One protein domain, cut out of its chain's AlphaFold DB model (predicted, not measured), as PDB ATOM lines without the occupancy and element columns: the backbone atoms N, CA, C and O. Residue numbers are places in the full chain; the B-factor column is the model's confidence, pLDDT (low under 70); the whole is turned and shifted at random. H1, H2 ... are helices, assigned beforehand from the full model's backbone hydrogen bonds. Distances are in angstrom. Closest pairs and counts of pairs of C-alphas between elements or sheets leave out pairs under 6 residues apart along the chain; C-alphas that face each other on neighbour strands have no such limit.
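This is residues 5 to 76 and 91 to 186 of the 187 residues of the protein "VanZ like protein" of Coprobacillus sp. CAG:698 (UniProt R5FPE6). What is the main picture? Seven mostly aligned helices form a bundle, helices packed on one another: H1, H2 and H3 make one side, the hairpin of H6 and H7 the other, and H4 and H5, one after the other, lie between; residues 168 to 186, of which 168 to 184 belong to H7, stick out as an arm. What is its make-up? The printed part has 168 residues, with seven named helices, H1 to H7 in order, and no named strand: all helix. It is only just compact, close to loose, with a radius of gyration of the C-alphas of 18.2 A, and spans 71 by 35 by 31 A.

How do the first helices meet? H1, residues 5 to 23, and H2, residues 31 to 50, form a hairpin, their closest C-alphas, Ser 8 and Ile 48, 6.6 A apart. H3, residues 53 to 69, forms a hairpin with H2 at a shallow tilt of 14 degrees, closest at Ser 40 and Ser 59, C-alphas 4.7 A apart. What follows? H4, residues 95 to 107, touches H7, residues 149 to 184, closest at C-alphas 105 and 158, 4.4 A. H5, residues 109 to 118, touches H1, closest at C-alphas 110 and 11, 4.9 A. H6, residues 124 to 141, forms a hairpin with H7, closest at C-alphas 129 and 156, 6.3 A. In all seven helices every O i to N i+4 pair is within hydrogen-bond range.

Where does H1 begin? C-alpha 5 is at (93.332, 88.318, 132.664). Where does H7 end? C-alpha 184 is at (70.503, 106.313, 146.085), 52.5 A from C-alpha 149.

Where is the cut? Residues 77 to 90 are not printed; C-alphas 76 and 91 are 21.3 A apart. Where is confidence low? Residues 25 to 28 and 73 to 76 have pLDDT under 70.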
ATOM      1  N   ARG A   5      92.754  89.656 132.582       84.81
ATOM      2  CA  ARG A   5      93.332  88.318 132.664       84.81
ATOM      3  C   ARG A   5      92.512  87.260 131.926       84.81
ATOM      4  O   ARG A   5      93.084  86.373 131.310       84.81
ATOM      5  N   ILE A   6      91.179  87.364 131.945       85.38
ATOM      6  CA  ILE A   6      90.306  86.484 131.146       85.38
ATOM      7  C   ILE A   6      90.492  86.783 129.656       85.38
ATOM      8  O   ILE A   6      90.539  85.864 128.847       85.38
ATOM      9  N   SER A   7      90.616  88.064 129.301       86.38
ATOM     10  CA  SER A   7      90.809  88.498 127.915       86.38
ATOM     11  C   SER A   7      92.160  88.020 127.370       86.38
ATOM     12  O   SER A   7      92.212  87.491 126.264       86.38
ATOM     13  N   SER A   8      93.222  88.105 128.171       89.25
ATOM     14  CA  SER A   8      94.556  87.619 127.816       89.25
ATOM     15  C   SER A   8      94.618  86.094 127.696       89.25
ATOM     16  O   SER A   8      95.196  85.575 126.746       89.25
ATOM     17  N   LEU A   9      93.962  85.353 128.599       90.50
ATOM     18  CA  LEU A   9      93.864  83.890 128.492       90.50
ATOM     19  C   LEU A   9      93.074  83.455 127.253       90.50
ATOM     20  O   LEU A   9      93.474  82.513 126.572       90.50
ATOM     21  N   LEU A  10      91.980  84.154 126.937       87.94
ATOM     22  CA  LEU A  10      91.221  83.915 125.712       87.94
ATOM     23  C   LEU A  10      92.067  84.224 124.469       87.94
ATOM     24  O   LEU A  10      92.039  83.454 123.514       87.94
ATOM     25  N   SER A  11      92.843  85.311 124.499       86.88
ATOM     26  CA  SER A  11      93.762  85.675 123.419       86.88
ATOM     27  C   SER A  11      94.798  84.585 123.167       86.88
ATOM     28  O   SER A  11      94.954  84.150 122.031       86.88
ATOM     29  N   LEU A  12      95.449  84.094 124.226       90.50
ATOM     30  CA  LEU A  12      96.422  83.007 124.132       90.50
ATOM     31  C   LEU A  12      95.784  81.713 123.611       90.50
ATOM     32  O   LEU A  12      96.363  81.031 122.770       90.50
ATOM     33  N   PHE A  13      94.581  81.376 124.082       90.12
ATOM     34  CA  PHE A  13      93.856  80.202 123.597       90.12
ATOM     35  C   PHE A  13      93.571  80.297 122.093       90.12
ATOM     36  O   PHE A  13      93.846  79.350 121.358       90.12
ATOM     37  N   ILE A  14      93.079  81.449 121.624       86.31
ATOM     38  CA  ILE A  14      92.833  81.682 120.197       86.31
ATOM     39  C   ILE A  14      94.148  81.631 119.411       86.31
ATOM     40  O   ILE A  14      94.179  80.976 118.375       86.31
ATOM     41  N   GLU A  15      95.234  82.239 119.905       86.31
ATOM     42  CA  GLU A  15      96.567  82.183 119.278       86.31
ATOM     43  C   GLU A  15      97.022  80.734 119.046       86.31
ATOM     44  O   GLU A  15      97.392  80.368 117.929       86.31
ATOM     45  N   ILE A  16      96.933  79.889 120.078       88.06
ATOM     46  CA  ILE A  16      97.352  78.482 120.021       88.06
ATOM     47  C   ILE A  16      96.455  77.679 119.075       88.06
ATOM     48  O   ILE A  16      96.958  76.981 118.194       88.06
ATOM     49  N   CYS A  17      95.130  77.773 119.233       85.38
ATOM     50  CA  CYS A  17      94.182  77.040 118.395       85.38
ATOM     51  C   CYS A  17      94.315  77.425 116.923       85.38
ATOM     52  O   CYS A  17      94.296  76.554 116.055       85.38
ATOM     53  N   PHE A  18      94.473  78.718 116.648       80.75
ATOM     54  CA  PHE A  18      94.620  79.231 115.297       80.75
ATOM     55  C   PHE A  18      95.943  78.780 114.670       80.75
ATOM     56  O   PHE A  18      95.938  78.237 113.567       80.75
ATOM     57  N   SER A  19      97.049  78.879 115.412       81.00
ATOM     58  CA  SER A  19      98.358  78.378 114.974       81.00
ATOM     59  C   SER A  19      98.310  76.882 114.646       81.00
ATOM     60  O   SER A  19      98.787  76.453 113.598       81.00
ATOM     61  N   PHE A  20      97.664  76.078 115.497       82.00
ATOM     62  CA  PHE A  20      97.483  74.646 115.256       82.00
ATOM     63  C   PHE A  20      96.610  74.358 114.023       82.00
ATOM     64  O   PHE A  20      96.953  73.511 113.192       82.00
ATOM     65  N   LEU A  21      95.487  75.068 113.874       76.62
ATOM     66  CA  LEU A  21      94.575  74.917 112.739       76.62
ATOM     67  C   LEU A  21      95.289  75.202 111.413       76.62
ATOM     68  O   LEU A  21      95.142  74.454 110.448       76.62
ATOM     69  N   ILE A  22      96.101  76.251 111.390       72.56
ATOM     70  CA  ILE A  22      96.865  76.666 110.221       72.56
ATOM     71  C   ILE A  22      97.953  75.647 109.872       72.56
ATOM     72  O   ILE A  22      97.990  75.161 108.737       72.56
ATOM     73  N   ILE A  23      98.797  75.281 110.843       75.81
ATOM     74  CA  ILE A  23      99.900  74.325 110.646       75.81
ATOM     75  C   ILE A  23      99.359  72.965 110.177       75.81
ATOM     76  O   ILE A  23      99.940  72.330 109.302       75.81
ATOM     77  N   SER A  24      98.213  72.528 110.707       70.62
ATOM     78  CA  SER A  24      97.592  71.240 110.353       70.62
ATOM     79  C   SER A  24      96.845  71.225 109.013       70.62
ATOM     80  O   SER A  24      96.376  70.166 108.581       70.62
ATOM     81  N   THR A  25      96.670  72.378 108.367       62.72
ATOM     82  CA  THR A  25      95.864  72.495 107.139       62.72
ATOM     83  C   THR A  25      96.679  72.970 105.946       62.72
ATOM     84  O   THR A  25      96.290  72.724 104.809       62.72
ATOM     85  N   THR A  26      97.823  73.613 106.177       62.50
ATOM     86  CA  THR A  26      98.581  74.268 105.113       62.50
ATOM     87  C   THR A  26     100.046  73.840 105.148       62.50
ATOM     88  O   THR A  26     100.752  74.049 106.128       62.50
ATOM     89  N   SER A  27     100.552  73.295 104.038       59.56
ATOM     90  CA  SER A  27     101.989  73.049 103.808       59.56
ATOM     91  C   SER A  27     102.768  74.340 103.503       59.56
ATOM     92  O   SER A  27     103.859  74.319 102.935       59.56
ATOM     93  N   VAL A  28     102.182  75.491 103.840       64.00
ATOM     94  CA  VAL A  28     102.558  76.807 103.321       64.00
ATOM     95  C   VAL A  28     103.537  77.514 104.264       64.00
ATOM     96  O   VAL A  28     104.094  78.533 103.900       64.00
ATOM     97  N   TYR A  29     103.823  76.992 105.455       72.00
ATOM     98  CA  TYR A  29     104.691  77.678 106.418       72.00
ATOM     99  C   TYR A  29     106.147  77.230 106.306       72.00
ATOM    100  O   TYR A  29     106.451  76.039 106.348       72.00
ATOM    101  N   ASN A  30     107.061  78.196 106.181       78.56
ATOM    102  CA  ASN A  30     108.491  77.924 106.300       78.56
ATOM    103  C   ASN A  30     108.883  77.742 107.774       78.56
ATOM    104  O   ASN A  30     108.188  78.177 108.693       78.56
ATOM    105  N   ILE A  31     110.047  77.144 108.012       82.50
ATOM    106  CA  ILE A  31     110.519  76.890 109.376       82.50
ATOM    107  C   ILE A  31     110.666  78.182 110.203       82.50
ATOM    108  O   ILE A  31     110.398  78.174 111.401       82.50
ATOM    109  N   GLY A  32     111.009  79.306 109.562       84.06
ATOM    110  CA  GLY A  32     111.141  80.609 110.220       84.06
ATOM    111  C   GLY A  32     109.821  81.128 110.794       84.06
ATOM    112  O   GLY A  32     109.789  81.598 111.927       84.06
ATOM    113  N   SER A  33     108.721  80.987 110.054       85.00
ATOM    114  CA  SER A  33     107.378  81.370 110.498       85.00
ATOM    115  C   SER A  33     106.909  80.529 111.689       85.00
ATOM    116  O   SER A  33     106.406  81.084 112.660       85.00
ATOM    117  N   ILE A  34     107.181  79.219 111.681       87.00
ATOM    118  CA  ILE A  34     106.877  78.319 112.804       87.00
ATOM    119  C   ILE A  34     107.670  78.729 114.050       87.00
ATOM    120  O   ILE A  34     107.100  78.846 115.132       87.00
ATOM    121  N   ILE A  35     108.972  78.990 113.901       89.44
ATOM    122  CA  ILE A  35     109.822  79.461 115.004       89.44
ATOM    123  C   ILE A  35     109.285  80.783 115.567       89.44
ATOM    124  O   ILE A  35     109.188  80.928 116.784       89.44
ATOM    125  N   LEU A  36     108.897  81.729 114.707       91.19
ATOM    126  CA  LEU A  36     108.394  83.029 115.150       91.19
ATOM    127  C   LEU A  36     107.049  82.919 115.888       91.19
ATOM    128  O   LEU A  36     106.864  83.614 116.882       91.19
ATOM    129  N   ILE A  37     106.162  82.014 115.460       90.94
ATOM    130  CA  ILE A  37     104.908  81.692 116.166       90.94
ATOM    131  C   ILE A  37     105.193  81.061 117.537       90.94
ATOM    132  O   ILE A  37     104.567  81.400 118.536       90.94
ATOM    133  N   ILE A  38     106.170  80.156 117.635       91.50
ATOM    134  CA  ILE A  38     106.545  79.579 118.935       91.50
ATOM    135  C   ILE A  38     107.074  80.678 119.867       91.50
ATOM    136  O   ILE A  38     106.688  80.739 121.034       91.50
ATOM    137  N   ILE A  39     107.920  81.574 119.350       94.38
ATOM    138  CA  ILE A  39     108.432  82.719 120.112       94.38
ATOM    139  C   ILE A  39     107.284  83.640 120.545       94.38
ATOM    140  O   ILE A  39     107.277  84.073 121.699       94.38
ATOM    141  N   SER A  40     106.308  83.925 119.673       94.88
ATOM    142  CA  SER A  40     105.158  84.763 120.029       94.88
ATOM    143  C   SER A  40     104.350  84.152 121.168       94.88
ATOM    144  O   SER A  40     104.096  84.841 122.151       94.88
ATOM    145  N   ILE A  41     104.067  82.848 121.114       94.25
ATOM    146  CA  ILE A  41     103.332  82.136 122.167       94.25
ATOM    147  C   ILE A  41     104.091  82.194 123.499       94.25
ATOM    148  O   ILE A  41     103.498  82.479 124.542       94.25
ATOM    149  N   VAL A  42     105.409  81.964 123.489       95.44
ATOM    150  CA  VAL A  42     106.238  82.042 124.706       95.44
ATOM    151  C   VAL A  42     106.221  83.455 125.294       95.44
ATOM    152  O   VAL A  42     106.064  83.614 126.509       95.44
ATOM    153  N   LEU A  43     106.330  84.487 124.452       96.00
ATOM    154  CA  LEU A  43     106.236  85.882 124.883       96.00
ATOM    155  C   LEU A  43     104.843  86.224 125.424       96.00
ATOM    156  O   LEU A  43     104.762  86.872 126.466       96.00
ATOM    157  N   SER A  44     103.769  85.748 124.784       94.25
ATOM    158  CA  SER A  44     102.386  85.902 125.253       94.25
ATOM    159  C   SER A  44     102.213  85.292 126.649       94.25
ATOM    160  O   SER A  44     101.691  85.943 127.552       94.25
ATOM    161  N   ILE A  45     102.725  84.074 126.876       94.56
ATOM    162  CA  ILE A  45     102.690  83.413 128.191       94.56
ATOM    163  C   ILE A  45     103.436  84.248 129.236       94.56
ATOM    164  O   ILE A  45     102.893  84.539 130.305       94.56
ATOM    165  N   PHE A  46     104.669  84.665 128.937       96.00
ATOM    166  CA  PHE A  46     105.465  85.491 129.845       96.00
ATOM    167  C   PHE A  46     104.764  86.816 130.180       96.00
ATOM    168  O   PHE A  46     104.709  87.214 131.348       96.00
ATOM    169  N   ALA A  47     104.193  87.477 129.173       94.75
ATOM    170  CA  ALA A  47     103.476  88.733 129.327       94.75
ATOM    171  C   ALA A  47     102.248  88.578 130.239       94.75
ATOM    172  O   ALA A  47     102.088  89.380 131.160       94.75
ATOM    173  N   ILE A  48     101.478  87.495 130.084       93.38
ATOM    174  CA  ILE A  48     100.335  87.165 130.951       93.38
ATOM    175  C   ILE A  48     100.780  86.959 132.399       93.38
ATOM    176  O   ILE A  48     100.172  87.500 133.323       93.38
ATOM    177  N   PHE A  49     101.866  86.211 132.628       93.12
ATOM    178  CA  PHE A  49     102.396  86.003 133.981       93.12
ATOM    179  C   PHE A  49     102.844  87.307 134.648       93.12
ATOM    180  O   PHE A  49     102.727  87.449 135.867       93.12
ATOM    181  N   LYS A  50     103.356  88.258 133.862       93.81
ATOM    182  CA  LYS A  50     103.786  89.577 134.339       93.81
ATOM    183  C   LYS A  50     102.681  90.637 134.306       93.81
ATOM    184  O   LYS A  50     102.942  91.754 134.744       93.81
ATOM    185  N   ASN A  51     101.471  90.305 133.842       90.06
ATOM    186  CA  ASN A  51     100.386  91.253 133.549       90.06
ATOM    187  C   ASN A  51     100.856  92.438 132.677       90.06
ATOM    188  O   ASN A  51     100.522  93.593 132.939       90.06
ATOM    189  N   PHE A  52     101.681  92.164 131.665       92.75
ATOM    190  CA  PHE A  52     102.275  93.178 130.799       92.75
ATOM    191  C   PHE A  52     101.538  93.222 129.448       92.75
ATOM    192  O   PHE A  52     102.027  92.737 128.429       92.75
ATOM    193  N   THR A  53     100.353  93.837 129.427       91.25
ATOM    194  CA  THR A  53      99.441  93.855 128.263       91.25
ATOM    195  C   THR A  53     100.078  94.411 126.986       91.25
ATOM    196  O   THR A  53      99.814  93.920 125.893       91.25
ATOM    197  N   LYS A  54     100.995  95.382 127.089       93.44
ATOM    198  CA  LYS A  54     101.723  95.903 125.915       93.44
ATOM    199  C   LYS A  54     102.576  94.835 125.222       93.44
ATOM    200  O   LYS A  54     102.684  94.852 124.002       93.44
ATOM    201  N   LEU A  55     103.162  93.907 125.978       94.44
ATOM    202  CA  LEU A  55     103.955  92.803 125.428       94.44
ATOM    203  C   LEU A  55     103.043  91.725 124.849       94.44
ATOM    204  O   LEU A  55     103.421  91.159 123.838       94.44
ATOM    205  N   GLU A  56     101.844  91.513 125.407       94.44
ATOM    206  CA  GLU A  56     100.817  90.648 124.796       94.44
ATOM    207  C   GLU A  56     100.387  91.179 123.420       94.44
ATOM    208  O   GLU A  56     100.266  90.428 122.458       94.44
ATOM    209  N   ILE A  57     100.198  92.499 123.298       95.12
ATOM    210  CA  ILE A  57      99.880  93.142 122.015       95.12
ATOM    211  C   ILE A  57     101.028  92.938 121.019       95.12
ATOM    212  O   ILE A  57     100.784  92.594 119.862       95.12
ATOM    213  N   ILE A  58     102.275  93.141 121.456       95.62
ATOM    214  CA  ILE A  58     103.463  92.968 120.609       95.62
ATOM    215  C   ILE A  58     103.623  91.506 120.183       95.62
ATOM    216  O   ILE A  58     103.826  91.246 118.998       95.62
ATOM    217  N   SER A  59     103.505  90.557 121.113       94.88
ATOM    218  CA  SER A  59     103.648  89.131 120.826       94.88
ATOM    219  C   SER A  59     102.565  88.657 119.862       94.88
ATOM    220  O   SER A  59     102.884  88.052 118.842       94.88
ATOM    221  N   TYR A  60     101.306  89.033 120.090       94.19
ATOM    222  CA  TYR A  60     100.220  88.655 119.191       94.19
ATOM    223  C   TYR A  60     100.343  89.321 117.809       94.19
ATOM    224  O   TYR A  60     100.087  88.692 116.784       94.19
ATOM    225  N   SER A  61     100.815  90.572 117.743       94.25
ATOM    226  CA  SER A  61     101.123  91.229 116.461       94.25
ATOM    227  C   SER A  61     102.225  90.487 115.698       94.25
ATOM    228  O   SER A  61     102.125  90.309 114.484       94.25
ATOM    229  N   MET A  62     103.252  89.999 116.405       92.88
ATOM    230  CA  MET A  62     104.281  89.120 115.843       92.88
ATOM    231  C   MET A  62     103.684  87.820 115.291       92.88
ATOM    232  O   MET A  62     104.068  87.411 114.197       92.88
ATOM    233  N   ALA A  63     102.729  87.205 115.996       90.94
ATOM    234  CA  ALA A  63     102.041  85.996 115.540       90.94
ATOM    235  C   ALA A  63     101.267  86.234 114.231       90.94
ATOM    236  O   ALA A  63     101.372  85.441 113.292       90.94
ATOM    237  N   ILE A  64     100.544  87.356 114.131       91.94
ATOM    238  CA  ILE A  64      99.837  87.761 112.905       91.94
ATOM    239  C   ILE A  64     100.830  87.941 111.754       91.94
ATOM    240  O   ILE A  64     100.622  87.395 110.675       91.94
ATOM    241  N   ILE A  65     101.932  88.666 111.978       91.00
ATOM    242  CA  ILE A  65     102.966  88.889 110.955       91.00
ATOM    243  C   ILE A  65     103.580  87.561 110.501       91.00
ATOM    244  O   ILE A  65     103.724  87.332 109.299       91.00
ATOM    245  N   ALA A  66     103.909  86.669 111.437       88.94
ATOM    246  CA  ALA A  66     104.445  85.347 111.129       88.94
ATOM    247  C   ALA A  66     103.470  84.526 110.274       88.94
ATOM    248  O   ALA A  66     103.879  83.871 109.317       88.94
ATOM    249  N   THR A  67     102.181  84.613 110.600       86.19
ATOM    250  CA  THR A  67     101.110  83.891 109.914       86.19
ATOM    251  C   THR A  67     100.870  84.438 108.503       86.19
ATOM    252  O   THR A  67     100.793  83.691 107.531       86.19
ATOM    253  N   LEU A  68     100.768  85.759 108.363       87.75
ATOM    254  CA  LEU A  68     100.317  86.386 107.123       87.75
ATOM    255  C   LEU A  68     101.455  86.716 106.153       87.75
ATOM    256  O   LEU A  68     101.273  86.574 104.942       87.75
ATOM    257  N   LEU A  69     102.615  87.153 106.661       88.25
ATOM    258  CA  LEU A  69     103.699  87.714 105.843       88.25
ATOM    259  C   LEU A  69     104.887  86.767 105.636       88.25
ATOM    260  O   LEU A  69     105.629  86.942 104.674       88.25
ATOM    261  N   LEU A  70     105.086  85.771 106.509       84.31
ATOM    262  CA  LEU A  70     106.225  84.840 106.424       84.31
ATOM    263  C   LEU A  70     105.870  83.474 105.824       84.31
ATOM    264  O   LEU A  70     106.678  82.547 105.886       84.31
ATOM    265  N   ARG A  71     104.686  83.337 105.227       79.25
ATOM    266  CA  ARG A  71     104.274  82.112 104.537       79.25
ATOM    267  C   ARG A  71     104.990  81.955 103.182       79.25
ATOM    268  O   ARG A  71     105.396  82.936 102.560       79.25
ATOM    269  N   ASN A  72     105.161  80.717 102.726       75.00
ATOM    270  CA  ASN A  72     105.751  80.374 101.434       75.00
ATOM    271  C   ASN A  72     104.973  81.030 100.296       75.00
ATOM    272  O   ASN A  72     103.741  81.106 100.318       75.00
ATOM    273  N   ARG A  73     105.713  81.474  99.279       66.94
ATOM    274  CA  ARG A  73     105.121  81.993  98.049       66.94
ATOM    275  C   ARG A  73     104.303  80.894  97.388       66.94
ATOM    276  O   ARG A  73     104.767  79.763  97.270       66.94
ATOM    277  N   ASN A  74     103.110  81.248  96.946       61.53
ATOM    278  CA  ASN A  74     102.286  80.373  96.136       61.53
ATOM    279  C   ASN A  74     102.215  81.001  94.738       61.53
ATOM    280  O   ASN A  74     101.943  82.191  94.602       61.53
ATOM    281  N   GLU A  75     102.571  80.236  93.709       53.41
ATOM    282  CA  GLU A  75     102.833  80.762  92.358       53.41
ATOM    283  C   GLU A  75     101.546  80.977  91.537       53.41
ATOM    284  O   GLU A  75     101.575  81.597  90.478       53.41
ATOM    285  N   ASN A  76     100.394  80.541  92.059       52.47
ATOM    286  CA  ASN A  76      99.108  80.541  91.360       52.47
ATOM    287  C   ASN A  76      98.155  81.619  91.892       52.47
ATOM    288  O   ASN A  76      97.149  81.310  92.527       52.47
ATOM    289  N   LEU A  91      81.758  75.884 102.669       87.19
ATOM    290  CA  LEU A  91      82.456  76.238 103.904       87.19
ATOM    291  C   LEU A  91      82.656  75.041 104.840       87.19
ATOM    292  O   LEU A  91      83.730  74.871 105.399       87.19
ATOM    293  N   PHE A  92      81.632  74.204 105.005       89.31
ATOM    294  CA  PHE A  92      81.678  73.052 105.914       89.31
ATOM    295  C   PHE A  92      82.092  71.744 105.236       89.31
ATOM    296  O   PHE A  92      82.258  70.731 105.912       89.31
ATOM    297  N   THR A  93      82.261  71.745 103.913       88.56
ATOM    298  CA  THR A  93      82.649  70.558 103.141       88.56
ATOM    299  C   THR A  93      84.112  70.594 102.715       88.56
ATOM    300  O   THR A  93      84.722  69.540 102.547       88.56
ATOM    301  N   ASN A  94      84.709  71.782 102.585       85.12
ATOM    302  CA  ASN A  94      86.105  71.954 102.209       85.12
ATOM    303  C   ASN A  94      86.926  72.530 103.374       85.12
ATOM    304  O   ASN A  94      86.770  73.691 103.752       85.12
ATOM    305  N   LYS A  95      87.854  71.724 103.911       80.75
ATOM    306  CA  LYS A  95      88.719  72.101 105.044       80.75
ATOM    307  C   LYS A  95      89.557  73.356 104.761       80.75
ATOM    308  O   LYS A  95      89.732  74.178 105.653       80.75
ATOM    309  N   THR A  96      90.066  73.527 103.543       80.25
ATOM    310  CA  THR A  96      90.881  74.694 103.172       80.25
ATOM    311  C   THR A  96      90.045  75.967 103.155       80.25
ATOM    312  O   THR A  96      90.454  76.977 103.722       80.25
ATOM    313  N   VAL A  97      88.845  75.907 102.572       83.44
ATOM    314  CA  VAL A  97      87.909  77.042 102.556       83.44
ATOM    315  C   VAL A  97      87.461  77.392 103.970       83.44
ATOM    316  O   VAL A  97      87.462  78.567 104.329       83.44
ATOM    317  N   PHE A  98      87.157  76.384 104.796       85.44
ATOM    318  CA  PHE A  98      86.845  76.577 106.209       85.44
ATOM    319  C   PHE A  98      87.933  77.379 106.925       85.44
ATOM    320  O   PHE A  98      87.641  78.398 107.545       85.44
ATOM    321  N   VAL A  99      89.190  76.935 106.819       82.88
ATOM    322  CA  VAL A  99      90.314  77.578 107.509       82.88
ATOM    323  C   VAL A  99      90.575  78.983 106.981       82.88
ATOM    324  O   VAL A  99      90.828  79.864 107.792       82.88
ATOM    325  N   ASN A 100      90.459  79.226 105.675       83.62
ATOM    326  CA  ASN A 100      90.641  80.570 105.127       83.62
ATOM    327  C   ASN A 100      89.538  81.530 105.598       83.62
ATOM    328  O   ASN A 100      89.834  82.594 106.134       83.62
ATOM    329  N   VAL A 101      88.265  81.137 105.471       87.62
ATOM    330  CA  VAL A 101      87.138  82.013 105.829       87.62
ATOM    331  C   VAL A 101      87.091  82.268 107.333       87.62
ATOM    332  O   VAL A 101      87.059  83.416 107.774       87.62
ATOM    333  N   ILE A 102      87.102  81.202 108.137       87.88
ATOM    334  CA  ILE A 102      87.048  81.322 109.598       87.88
ATOM    335  C   ILE A 102      88.337  81.942 110.132       87.88
ATOM    336  O   ILE A 102      88.289  82.735 111.070       87.88
ATOM    337  N   GLY A 103      89.480  81.625 109.530       86.56
ATOM    338  CA  GLY A 103      90.762  82.177 109.938       86.56
ATOM    339  C   GLY A 103      90.828  83.687 109.792       86.56
ATOM    340  O   GLY A 103      91.177  84.361 110.758       86.56
ATOM    341  N   ASN A 104      90.393  84.219 108.650       89.88
ATOM    342  CA  ASN A 104      90.345  85.664 108.432       89.88
ATOM    343  C   ASN A 104      89.353  86.346 109.392       89.88
ATOM    344  O   ASN A 104      89.663  87.361 110.006       89.88
ATOM    345  N   ILE A 105      88.191  85.745 109.664       92.06
ATOM    346  CA  ILE A 105      87.265  86.308 110.664       92.06
ATOM    347  C   ILE A 105      87.903  86.368 112.068       92.06
ATOM    348  O   ILE A 105      87.662  87.312 112.820       92.06
ATOM    349  N   LEU A 106      88.700  85.370 112.456       90.19
ATOM    350  CA  LEU A 106      89.189  85.250 113.832       90.19
ATOM    351  C   LEU A 106      90.534  85.942 114.097       90.19
ATOM    352  O   LEU A 106      90.769  86.352 115.235       90.19
ATOM    353  N   ILE A 107      91.402  86.095 113.096       91.00
ATOM    354  CA  ILE A 107      92.820  86.444 113.299       91.00
ATOM    355  C   ILE A 107      93.051  87.800 113.986       91.00
ATOM    356  O   ILE A 107      93.967  87.937 114.790       91.00
ATOM    357  N   TYR A 108      92.210  88.807 113.738       94.50
ATOM    358  CA  TYR A 108      92.374  90.139 114.341       94.50
ATOM    359  C   TYR A 108      91.614  90.330 115.660       94.50
ATOM    360  O   TYR A 108      91.841  91.322 116.360       94.50
ATOM    361  N   ILE A 109      90.725  89.401 116.027       92.88
ATOM    362  CA  ILE A 109      89.861  89.541 117.206       92.88
ATOM    363  C   ILE A 109      90.670  89.678 118.506       92.88
ATOM    364  O   ILE A 109      90.393  90.611 119.268       92.88
ATOM    365  N   PRO A 110      91.665  88.818 118.799       91.81
ATOM    366  CA  PRO A 110      92.392  88.921 120.059       91.81
ATOM    367  C   PRO A 110      93.185  90.218 120.177       91.81
ATOM    368  O   PRO A 110      93.104  90.891 121.207       91.81
ATOM    369  N   LEU A 111      93.848  90.638 119.093       94.69
ATOM    370  CA  LEU A 111      94.550  91.920 119.042       94.69
ATOM    371  C   LEU A 111      93.600  93.084 119.343       94.69
ATOM    372  O   LEU A 111      93.934  93.981 120.117       94.69
ATOM    373  N   TYR A 112      92.401  93.055 118.757       94.75
ATOM    374  CA  TYR A 112      91.389  94.081 118.981       94.75
ATOM    375  C   TYR A 112      90.976  94.167 120.450       94.75
ATOM    376  O   TYR A 112      90.938  95.261 121.016       94.75
ATOM    377  N   ILE A 113      90.707  93.024 121.088       92.19
ATOM    378  CA  ILE A 113      90.321  92.962 122.504       92.19
ATOM    379  C   ILE A 113      91.433  93.529 123.396       92.19
ATOM    380  O   ILE A 113      91.143  94.331 124.286       92.19
ATOM    381  N   LEU A 114      92.690  93.146 123.145       92.69
ATOM    382  CA  LEU A 114      93.841  93.623 123.914       92.69
ATOM    383  C   LEU A 114      94.017  95.143 123.781       92.69
ATOM    384  O   LEU A 114      94.124  95.845 124.786       92.69
ATOM    385  N   ILE A 115      93.968  95.682 122.558       94.19
ATOM    386  CA  ILE A 115      94.126  97.128 122.335       94.19
ATOM    387  C   ILE A 115      92.926  97.913 122.881       94.19
ATOM    388  O   ILE A 115      93.114  98.989 123.447       94.19
ATOM    389  N   ARG A 116      91.696  97.391 122.775       91.25
ATOM    390  CA  ARG A 116      90.493  98.041 123.336       91.25
ATOM    391  C   ARG A 116      90.540  98.136 124.863       91.25
ATOM    392  O   ARG A 116      89.878  99.004 125.429       91.25
ATOM    393  N   HIS A 117      91.303  97.269 125.531       87.44
ATOM    394  CA  HIS A 117      91.527  97.377 126.970       87.44
ATOM    395  C   HIS A 117      92.468  98.540 127.325       87.44
ATOM    396  O   HIS A 117      92.237  99.240 128.308       87.44
ATOM    397  N   GLU A 118      93.497  98.774 126.510       86.88
ATOM    398  CA  GLU A 118      94.455  99.873 126.694       86.88
ATOM    399  C   GLU A 118      93.935 101.217 126.153       86.88
ATOM    400  O   GLU A 118      94.395 102.282 126.565       86.88
ATOM    401  N   SER A 119      92.972 101.192 125.226       87.00
ATOM    402  CA  SER A 119      92.468 102.373 124.525       87.00
ATOM    403  C   SER A 119      90.943 102.431 124.492       87.00
ATOM    404  O   SER A 119      90.267 101.528 124.004       87.00
ATOM    405  N   ASN A 120      90.395 103.573 124.912       80.56
ATOM    406  CA  ASN A 120      88.970 103.899 124.782       80.56
ATOM    407  C   ASN A 120      88.652 104.701 123.509       80.56
ATOM    408  O   ASN A 120      87.618 105.366 123.426       80.56
ATOM    409  N   SER A 121      89.552 104.693 122.521       86.88
ATOM    410  CA  SER A 121      89.344 105.449 121.289       86.88
ATOM    411  C   SER A 121      88.185 104.880 120.474       86.88
ATOM    412  O   SER A 121      88.221 103.733 120.029       86.88
ATOM    413  N   LYS A 122      87.197 105.729 120.174       84.12
ATOM    414  CA  LYS A 122      86.109 105.409 119.234       84.12
ATOM    415  C   LYS A 122      86.612 105.174 117.806       84.12
ATOM    416  O   LYS A 122      85.936 104.527 117.018       84.12
ATOM    417  N   LEU A 123      87.807 105.674 117.480       92.38
ATOM    418  CA  LEU A 123      88.438 105.504 116.170       92.38
ATOM    419  C   LEU A 123      89.195 104.175 116.044       92.38
ATOM    420  O   LEU A 123      89.743 103.893 114.983       92.38
ATOM    421  N   LEU A 124      89.225 103.340 117.093       93.88
ATOM    422  CA  LEU A 124      89.972 102.080 117.075       93.88
ATOM    423  C   LEU A 124      89.560 101.171 115.910       93.88
ATOM    424  O   LEU A 124      90.419 100.568 115.274       93.88
ATOM    425  N   ILE A 125      88.265 101.114 115.588       95.06
ATOM    426  CA  ILE A 125      87.761 100.327 114.456       95.06
ATOM    427  C   ILE A 125      88.313 100.816 113.106       95.06
ATOM    428  O   ILE A 125      88.630 100.003 112.242       95.06
ATOM    429  N   ILE A 126      88.508 102.130 112.945       96.00
ATOM    430  CA  ILE A 126      89.091 102.723 111.734       96.00
ATOM    431  C   ILE A 126      90.580 102.377 111.643       96.00
ATOM    432  O   ILE A 126      91.053 102.005 110.573       96.00
ATOM    433  N   TYR A 127      91.316 102.431 112.758       96.00
ATOM    434  CA  TYR A 127      92.724 102.019 112.775       96.00
ATOM    435  C   TYR A 127      92.904 100.544 112.411       96.00
ATOM    436  O   TYR A 127      93.840 100.210 111.690       96.00
ATOM    437  N   PHE A 128      91.988  99.672 112.843       96.81
ATOM    438  CA  PHE A 128      91.990  98.270 112.427       96.81
ATOM    439  C   PHE A 128      91.686  98.101 110.939       96.81
ATOM    440  O   PHE A 128      92.383  97.334 110.286       96.81
ATOM    441  N   LEU A 129      90.721  98.839 110.380       97.38
ATOM    442  CA  LEU A 129      90.459  98.811 108.937       97.38
ATOM    443  C   LEU A 129      91.703  99.214 108.133       97.38
ATOM    444  O   LEU A 129      92.090  98.511 107.205       97.38
ATOM    445  N   ILE A 130      92.361 100.311 108.526       97.56
ATOM    446  CA  ILE A 130      93.606 100.768 107.892       97.56
ATOM    447  C   ILE A 130      94.698  99.696 108.017       97.56
ATOM    448  O   ILE A 130      95.372  99.398 107.035       97.56
ATOM    449  N   GLY A 131      94.853  99.093 109.200       96.50
ATOM    450  CA  GLY A 131      95.829  98.031 109.443       96.50
ATOM    451  C   GLY A 131      95.584  96.772 108.607       96.50
ATOM    452  O   GLY A 131      96.532  96.225 108.055       96.50
ATOM    453  N   ILE A 132      94.328  96.341 108.466       96.75
ATOM    454  CA  ILE A 132      93.935  95.193 107.633       96.75
ATOM    455  C   ILE A 132      94.280  95.464 106.167       96.75
ATOM    456  O   ILE A 132      94.999  94.683 105.555       96.75
ATOM    457  N   VAL A 133      93.842  96.608 105.624       96.25
ATOM    458  CA  VAL A 133      94.146  96.997 104.236       96.25
ATOM    459  C   VAL A 133      95.658  97.085 104.012       96.25
ATOM    460  O   VAL A 133      96.158  96.655 102.975       96.25
ATOM    461  N   PHE A 134      96.397  97.611 104.991       95.94
ATOM    462  CA  PHE A 134      97.851  97.680 104.928       95.94
ATOM    463  C   PHE A 134      98.497  96.291 104.881       95.94
ATOM    464  O   PHE A 134      99.396  96.080 104.071       95.94
ATOM    465  N   ILE A 135      98.054  95.341 105.708       94.69
ATOM    466  CA  ILE A 135      98.607  93.982 105.712       94.69
ATOM    467  C   ILE A 135      98.315  93.254 104.396       94.69
ATOM    468  O   ILE A 135      99.247  92.696 103.820       94.69
ATOM    469  N   GLU A 136      97.094  93.340 103.869       91.94
ATOM    470  CA  GLU A 136      96.737  92.770 102.558       91.94
ATOM    471  C   GLU A 136      97.588  93.373 101.435       91.94
ATOM    472  O   GLU A 136      98.120  92.680 100.562       91.94
ATOM    473  N   PHE A 137      97.816  94.687 101.493       92.06
ATOM    474  CA  PHE A 137      98.721  95.362 100.570       92.06
ATOM    475  C   PHE A 137     100.172  94.873 100.726       92.06
ATOM    476  O   PHE A 137     100.853  94.632  99.729       92.06
ATOM    477  N   MET A 138     100.653  94.652 101.953       91.94
ATOM    478  CA  MET A 138     101.980  94.072 102.194       91.94
ATOM    479  C   MET A 138     102.090  92.635 101.678       91.94
ATOM    480  O   MET A 138     103.126  92.280 101.119       91.94
ATOM    481  N   GLN A 139     101.043  91.819 101.799       89.44
ATOM    482  CA  GLN A 139     101.029  90.458 101.257       89.44
ATOM    483  C   GLN A 139     101.189  90.454  99.734       89.44
ATOM    484  O   GLN A 139     101.947  89.633  99.202       89.44
ATOM    485  N   TYR A 140     100.554  91.413  99.056       88.94
ATOM    486  CA  TYR A 140     100.722  91.643  97.623       88.94
ATOM    487  C   TYR A 140     102.152  92.077  97.263       88.94
ATOM    488  O   TYR A 140     102.792  91.454  96.413       88.94
ATOM    489  N   ILE A 141     102.705  93.088  97.948       90.06
ATOM    490  CA  ILE A 141     104.068  93.591  97.692       90.06
ATOM    491  C   ILE A 141     105.135  92.515  97.936       90.06
ATOM    492  O   ILE A 141     106.061  92.355  97.138       90.06
ATOM    493  N   LEU A 142     105.000  91.741  99.015       88.94
ATOM    494  CA  LEU A 142     105.937  90.671  99.377       88.94
ATOM    495  C   LEU A 142     105.763  89.404  98.519       88.94
ATOM    496  O   LEU A 142     106.585  88.483  98.605       88.94
ATOM    497  N   LYS A 143     104.734  89.368  97.657       85.81
ATOM    498  CA  LYS A 143     104.361  88.224  96.810       85.81
ATOM    499  C   LYS A 143     104.109  86.948  97.616       85.81
ATOM    500  O   LYS A 143     104.406  85.846  97.161       85.81
ATOM    501  N   VAL A 144     103.601  87.110  98.834       82.50
ATOM    502  CA  VAL A 144     103.192  86.005  99.713       82.50
ATOM    503  C   VAL A 144     101.677  85.801  99.672       82.50
ATOM    504  O   VAL A 144     101.178  84.791 100.164       82.50
ATOM    505  N   GLY A 145     100.926  86.714  99.051       80.88
ATOM    506  CA  GLY A 145      99.488  86.606  98.820       80.88
ATOM    507  C   GLY A 145      98.992  87.506  97.691       80.88
ATOM    508  O   GLY A 145      99.781  88.161  97.009       80.88
ATOM    509  N   VAL A 146      97.673  87.515  97.511       80.69
ATOM    510  CA  VAL A 146      96.944  88.437  96.629       80.69
ATOM    511  C   VAL A 146      96.376  89.553  97.485       80.69
ATOM    512  O   VAL A 146      96.059  89.322  98.644       80.69
ATOM    513  N   PHE A 147      96.236  90.744  96.910       85.69
ATOM    514  CA  PHE A 147      95.420  91.784  97.520       85.69
ATOM    515  C   PHE A 147      93.939  91.401  97.388       85.69
ATOM    516  O   PHE A 147      93.325  91.679  96.355       85.69
ATOM    517  N   ASP A 148      93.396  90.702  98.386       84.50
ATOM    518  CA  ASP A 148      92.064  90.106  98.307       84.50
ATOM    519  C   ASP A 148      91.017  90.920  99.082       84.50
ATOM    520  O   ASP A 148      91.056  91.070 100.304       84.50
ATOM    521  N   ILE A 149      90.031  91.449  98.354       88.19
ATOM    522  CA  ILE A 149      88.924  92.213  98.941       88.19
ATOM    523  C   ILE A 149      88.065  91.317  99.840       88.19
ATOM    524  O   ILE A 149      87.546  91.798 100.849       88.19
ATOM    525  N   ALA A 150      87.911  90.029  99.510       89.19
ATOM    526  CA  ALA A 150      87.186  89.090 100.356       89.19
ATOM    527  C   ALA A 150      87.853  88.969 101.731       89.19
ATOM    528  O   ALA A 150      87.162  89.029 102.749       89.19
ATOM    529  N   ASP A 151      89.184  88.903 101.770       89.88
ATOM    530  CA  ASP A 151      89.948  88.800 103.013       89.88
ATOM    531  C   ASP A 151      89.845  90.087 103.837       89.88
ATOM    532  O   ASP A 151      89.569  90.021 105.038       89.88
ATOM    533  N   ILE A 152      89.914  91.265 103.199       93.44
ATOM    534  CA  ILE A 152      89.639  92.556 103.863       93.44
ATOM    535  C   ILE A 152      88.249  92.545 104.514       93.44
ATOM    536  O   ILE A 152      88.106  92.920 105.681       93.44
ATOM    537  N   VAL A 153      87.224  92.113 103.772       93.44
ATOM    538  CA  VAL A 153      85.835  92.072 104.251       93.44
ATOM    539  C   VAL A 153      85.690  91.109 105.429       93.44
ATOM    540  O   VAL A 153      85.095  91.483 106.439       93.44
ATOM    541  N   LEU A 154      86.249  89.901 105.340       94.31
ATOM    542  CA  LEU A 154      86.176  88.890 106.397       94.31
ATOM    543  C   LEU A 154      86.916  89.322 107.671       94.31
ATOM    544  O   LEU A 154      86.344  89.262 108.763       94.31
ATOM    545  N   ASN A 155      88.146  89.823 107.526       95.50
ATOM    546  CA  ASN A 155      88.951  90.358 108.624       95.50
ATOM    547  C   ASN A 155      88.220  91.512 109.333       95.50
ATOM    548  O   ASN A 155      88.111  91.548 110.565       95.50
ATOM    549  N   PHE A 156      87.667  92.452 108.559       97.00
ATOM    550  CA  PHE A 156      86.950  93.600 109.110       97.00
ATOM    551  C   PHE A 156      85.618  93.206 109.761       97.00
ATOM    552  O   PHE A 156      85.243  93.773 110.793       97.00
ATOM    553  N   LEU A 157      84.916  92.211 109.210       96.56
ATOM    554  CA  LEU A 157      83.687  91.663 109.783       96.56
ATOM    555  C   LEU A 157      83.943  91.059 111.169       96.56
ATOM    556  O   LEU A 157      83.203  91.364 112.107       96.56
ATOM    557  N   GLY A 158      85.019  90.287 111.332       95.31
ATOM    558  CA  GLY A 158      85.417  89.729 112.626       95.31
ATOM    559  C   GLY A 158      85.644  90.794 113.699       95.31
ATOM    560  O   GLY A 158      85.059  90.740 114.787       95.31
ATOM    561  N   VAL A 159      86.427  91.824 113.366       96.56
ATOM    562  CA  VAL A 159      86.680  92.968 114.257       96.56
ATOM    563  C   VAL A 159      85.388  93.720 114.587       96.56
ATOM    564  O   VAL A 159      85.148  94.064 115.747       96.56
ATOM    565  N   SER A 160      84.528  93.943 113.592       96.88
ATOM    566  CA  SER A 160      83.268  94.676 113.752       96.88
ATOM    567  C   SER A 160      82.301  93.970 114.701       96.88
ATOM    568  O   SER A 160      81.713  94.618 115.570       96.88
ATOM    569  N   ILE A 161      82.171  92.642 114.596       95.62
ATOM    570  CA  ILE A 161      81.324  91.838 115.492       95.62
ATOM    571  C   ILE A 161      81.759  92.025 116.949       95.62
ATOM    572  O   ILE A 161      80.932  92.293 117.826       95.62
ATOM    573  N   VAL A 162      83.062  91.925 117.216       93.56
ATOM    574  CA  VAL A 162      83.592  92.041 118.580       93.56
ATOM    575  C   VAL A 162      83.529  93.476 119.092       93.56
ATOM    576  O   VAL A 162      83.179  93.683 120.255       93.56
ATOM    577  N   HIS A 163      83.784  94.471 118.240       94.31
ATOM    578  CA  HIS A 163      83.597  95.879 118.584       94.31
ATOM    579  C   HIS A 163      82.166  96.152 119.063       94.31
ATOM    580  O   HIS A 163      81.977  96.628 120.184       94.31
ATOM    581  N   LEU A 164      81.162  95.781 118.261       94.44
ATOM    582  CA  LEU A 164      79.751  95.979 118.599       94.44
ATOM    583  C   LEU A 164      79.373  95.263 119.898       94.44
ATOM    584  O   LEU A 164      78.691  95.834 120.750       94.44
ATOM    585  N   PHE A 165      79.857  94.036 120.094       92.75
ATOM    586  CA  PHE A 165      79.619  93.289 121.326       92.75
ATOM    587  C   PHE A 165      80.171  94.001 122.573       92.75
ATOM    588  O   PHE A 165      79.504  94.043 123.614       92.75
ATOM    589  N   LEU A 166      81.373  94.580 122.485       90.38
ATOM    590  CA  LEU A 166      81.981  95.326 123.588       90.38
ATOM    591  C   LEU A 166      81.258  96.653 123.858       90.38
ATOM    592  O   LEU A 166      80.997  96.958 125.023       90.38
ATOM    593  N   GLU A 167      80.862  97.386 122.815       90.81
ATOM    594  CA  GLU A 167      80.082  98.626 122.941       90.81
ATOM    595  C   GLU A 167      78.716  98.376 123.600       90.81
ATOM    596  O   GLU A 167      78.326  99.086 124.530       90.81
ATOM    597  N   VAL A 168      78.006  97.309 123.208       92.38
ATOM    598  CA  VAL A 168      76.730  96.923 123.839       92.38
ATOM    599  C   VAL A 168      76.926  96.605 125.324       92.38
ATOM    600  O   VAL A 168      76.143  97.061 126.164       92.38
ATOM    601  N   LYS A 169      77.983  95.863 125.683       89.75
ATOM    602  CA  LYS A 169      78.308  95.567 127.089       89.75
ATOM    603  C   LYS A 169      78.612  96.830 127.893       89.75
ATOM    604  O   LYS A 169      78.175  96.942 129.042       89.75
ATOM    605  N   GLU A 170      79.361  97.764 127.318       88.44
ATOM    606  CA  GLU A 170      79.693  99.035 127.958       88.44
ATOM    607  C   GLU A 170      78.441  99.898 128.162       88.44
ATOM    608  O   GLU A 170      78.191 100.382 129.269       88.44
ATOM    609  N   TRP A 171      77.577  99.987 127.149       90.19
ATOM    610  CA  TRP A 171      76.291 100.673 127.241       90.19
ATOM    611  C   TRP A 171      75.390 100.088 128.340       90.19
ATOM    612  O   TRP A 171      74.856 100.833 129.169       90.19
ATOM    613  N   GLN A 172      75.266  98.758 128.417       91.88
ATOM    614  CA  GLN A 172      74.487  98.083 129.466       91.88
ATOM    615  C   GLN A 172      75.037  98.350 130.873       91.88
ATOM    616  O   GLN A 172      74.262  98.470 131.828       91.88
ATOM    617  N   LYS A 173      76.365  98.411 131.030       88.94
ATOM    618  CA  LYS A 173      77.013  98.735 132.308       88.94
ATOM    619  C   LYS A 173      76.701 100.179 132.714       88.94
ATOM    620  O   LYS A 173      76.173 100.404 133.801       88.94
ATOM    621  N   ASN A 174      76.924 101.130 131.808       90.50
ATOM    622  CA  ASN A 174      76.686 102.554 132.051       90.50
ATOM    623  C   ASN A 174      75.211 102.845 132.373       90.50
ATOM    624  O   ASN A 174      74.908 103.705 133.202       90.50
ATOM    625  N   ARG A 175      74.272 102.115 131.754       92.19
ATOM    626  CA  ARG A 175      72.839 102.221 132.062       92.19
ATOM    627  C   ARG A 175      72.515 101.744 133.481       92.19
ATOM    628  O   ARG A 175      71.764 102.423 134.176       92.19
ATOM    629  N   ARG A 176      73.091 100.620 133.922       91.44
ATOM    630  CA  ARG A 176      72.907 100.090 135.286       91.44
ATOM    631  C   ARG A 176      73.430 101.052 136.351       91.44
ATOM    632  O   ARG A 176      72.696 101.379 137.274       91.44
ATOM    633  N   GLU A 177      74.632 101.593 136.166       90.50
ATOM    634  CA  GLU A 177      75.225 102.552 137.112       90.50
ATOM    635  C   GLU A 177      74.401 103.840 137.257       90.50
ATOM    636  O   GLU A 177      74.286 104.389 138.354       90.50
ATOM    637  N   LYS A 178      73.795 104.322 136.162       89.06
ATOM    638  CA  LYS A 178      72.886 105.477 136.202       89.06
ATOM    639  C   LYS A 178      71.621 105.190 137.016       89.06
ATOM    640  O   LYS A 178      71.202 106.062 137.773       89.06
ATOM    641  N   MET A 179      71.042 103.991 136.891       87.12
ATOM    642  CA  MET A 179      69.852 103.596 137.659       87.12
ATOM    643  C   MET A 179      70.163 103.515 139.159       87.12
ATOM    644  O   MET A 179      69.496 104.187 139.941       87.12
ATOM    645  N   THR A 180      71.251 102.843 139.549       88.12
ATOM    646  CA  THR A 180      71.658 102.732 140.962       88.12
ATOM    647  C   THR A 180      71.926 104.098 141.602       88.12
ATOM    648  O   THR A 180      71.466 104.376 142.706       88.12
ATOM    649  N   LYS A 181      72.610 105.013 140.897       85.62
ATOM    650  CA  LYS A 181      72.831 106.385 141.396       85.62
ATOM    651  C   LYS A 181      71.525 107.167 141.567       85.62
ATOM    652  O   LYS A 181      71.428 108.001 142.462       85.62
ATOM    653  N   SER A 182      70.533 106.920 140.711       80.94
ATOM    654  CA  SER A 182      69.224 107.574 140.802       80.94
ATOM    655  C   SER A 182      68.367 107.055 141.960       80.94
ATOM    656  O   SER A 182      67.594 107.828 142.516       80.94
ATOM    657  N   GLU A 183      68.526 105.785 142.340       80.81
ATOM    658  CA  GLU A 183      67.864 105.178 143.502       80.81
ATOM    659  C   GLU A 183      68.463 105.705 144.808       80.81
ATOM    660  O   GLU A 183      67.720 106.174 145.662       80.81
ATOM    661  N   ILE A 184      69.799 105.756 144.912       81.19
ATOM    662  CA  ILE A 184      70.503 106.313 146.085       81.19
ATOM    663  C   ILE A 184      70.154 107.790 146.313       81.19
ATOM    664  O   ILE A 184      70.064 108.237 147.445       81.19
ATOM    665  N   LYS A 185      69.940 108.580 145.252       74.75
ATOM    666  CA  LYS A 185      69.567 110.000 145.398       74.75
ATOM    667  C   LYS A 185      68.126 110.201 145.907       74.75
ATOM    668  O   LYS A 185      67.771 111.320 146.266       74.75
ATOM    669  N   LYS A 186      67.280 109.166 145.867       71.62
ATOM    670  CA  LYS A 186      65.874 109.220 146.306       71.62
ATOM    671  C   LYS A 186      65.661 108.721 147.741       71.62
ATOM    672  O   LYS A 186      64.581 108.969 148.270       71.62
TER     673      LYS A 186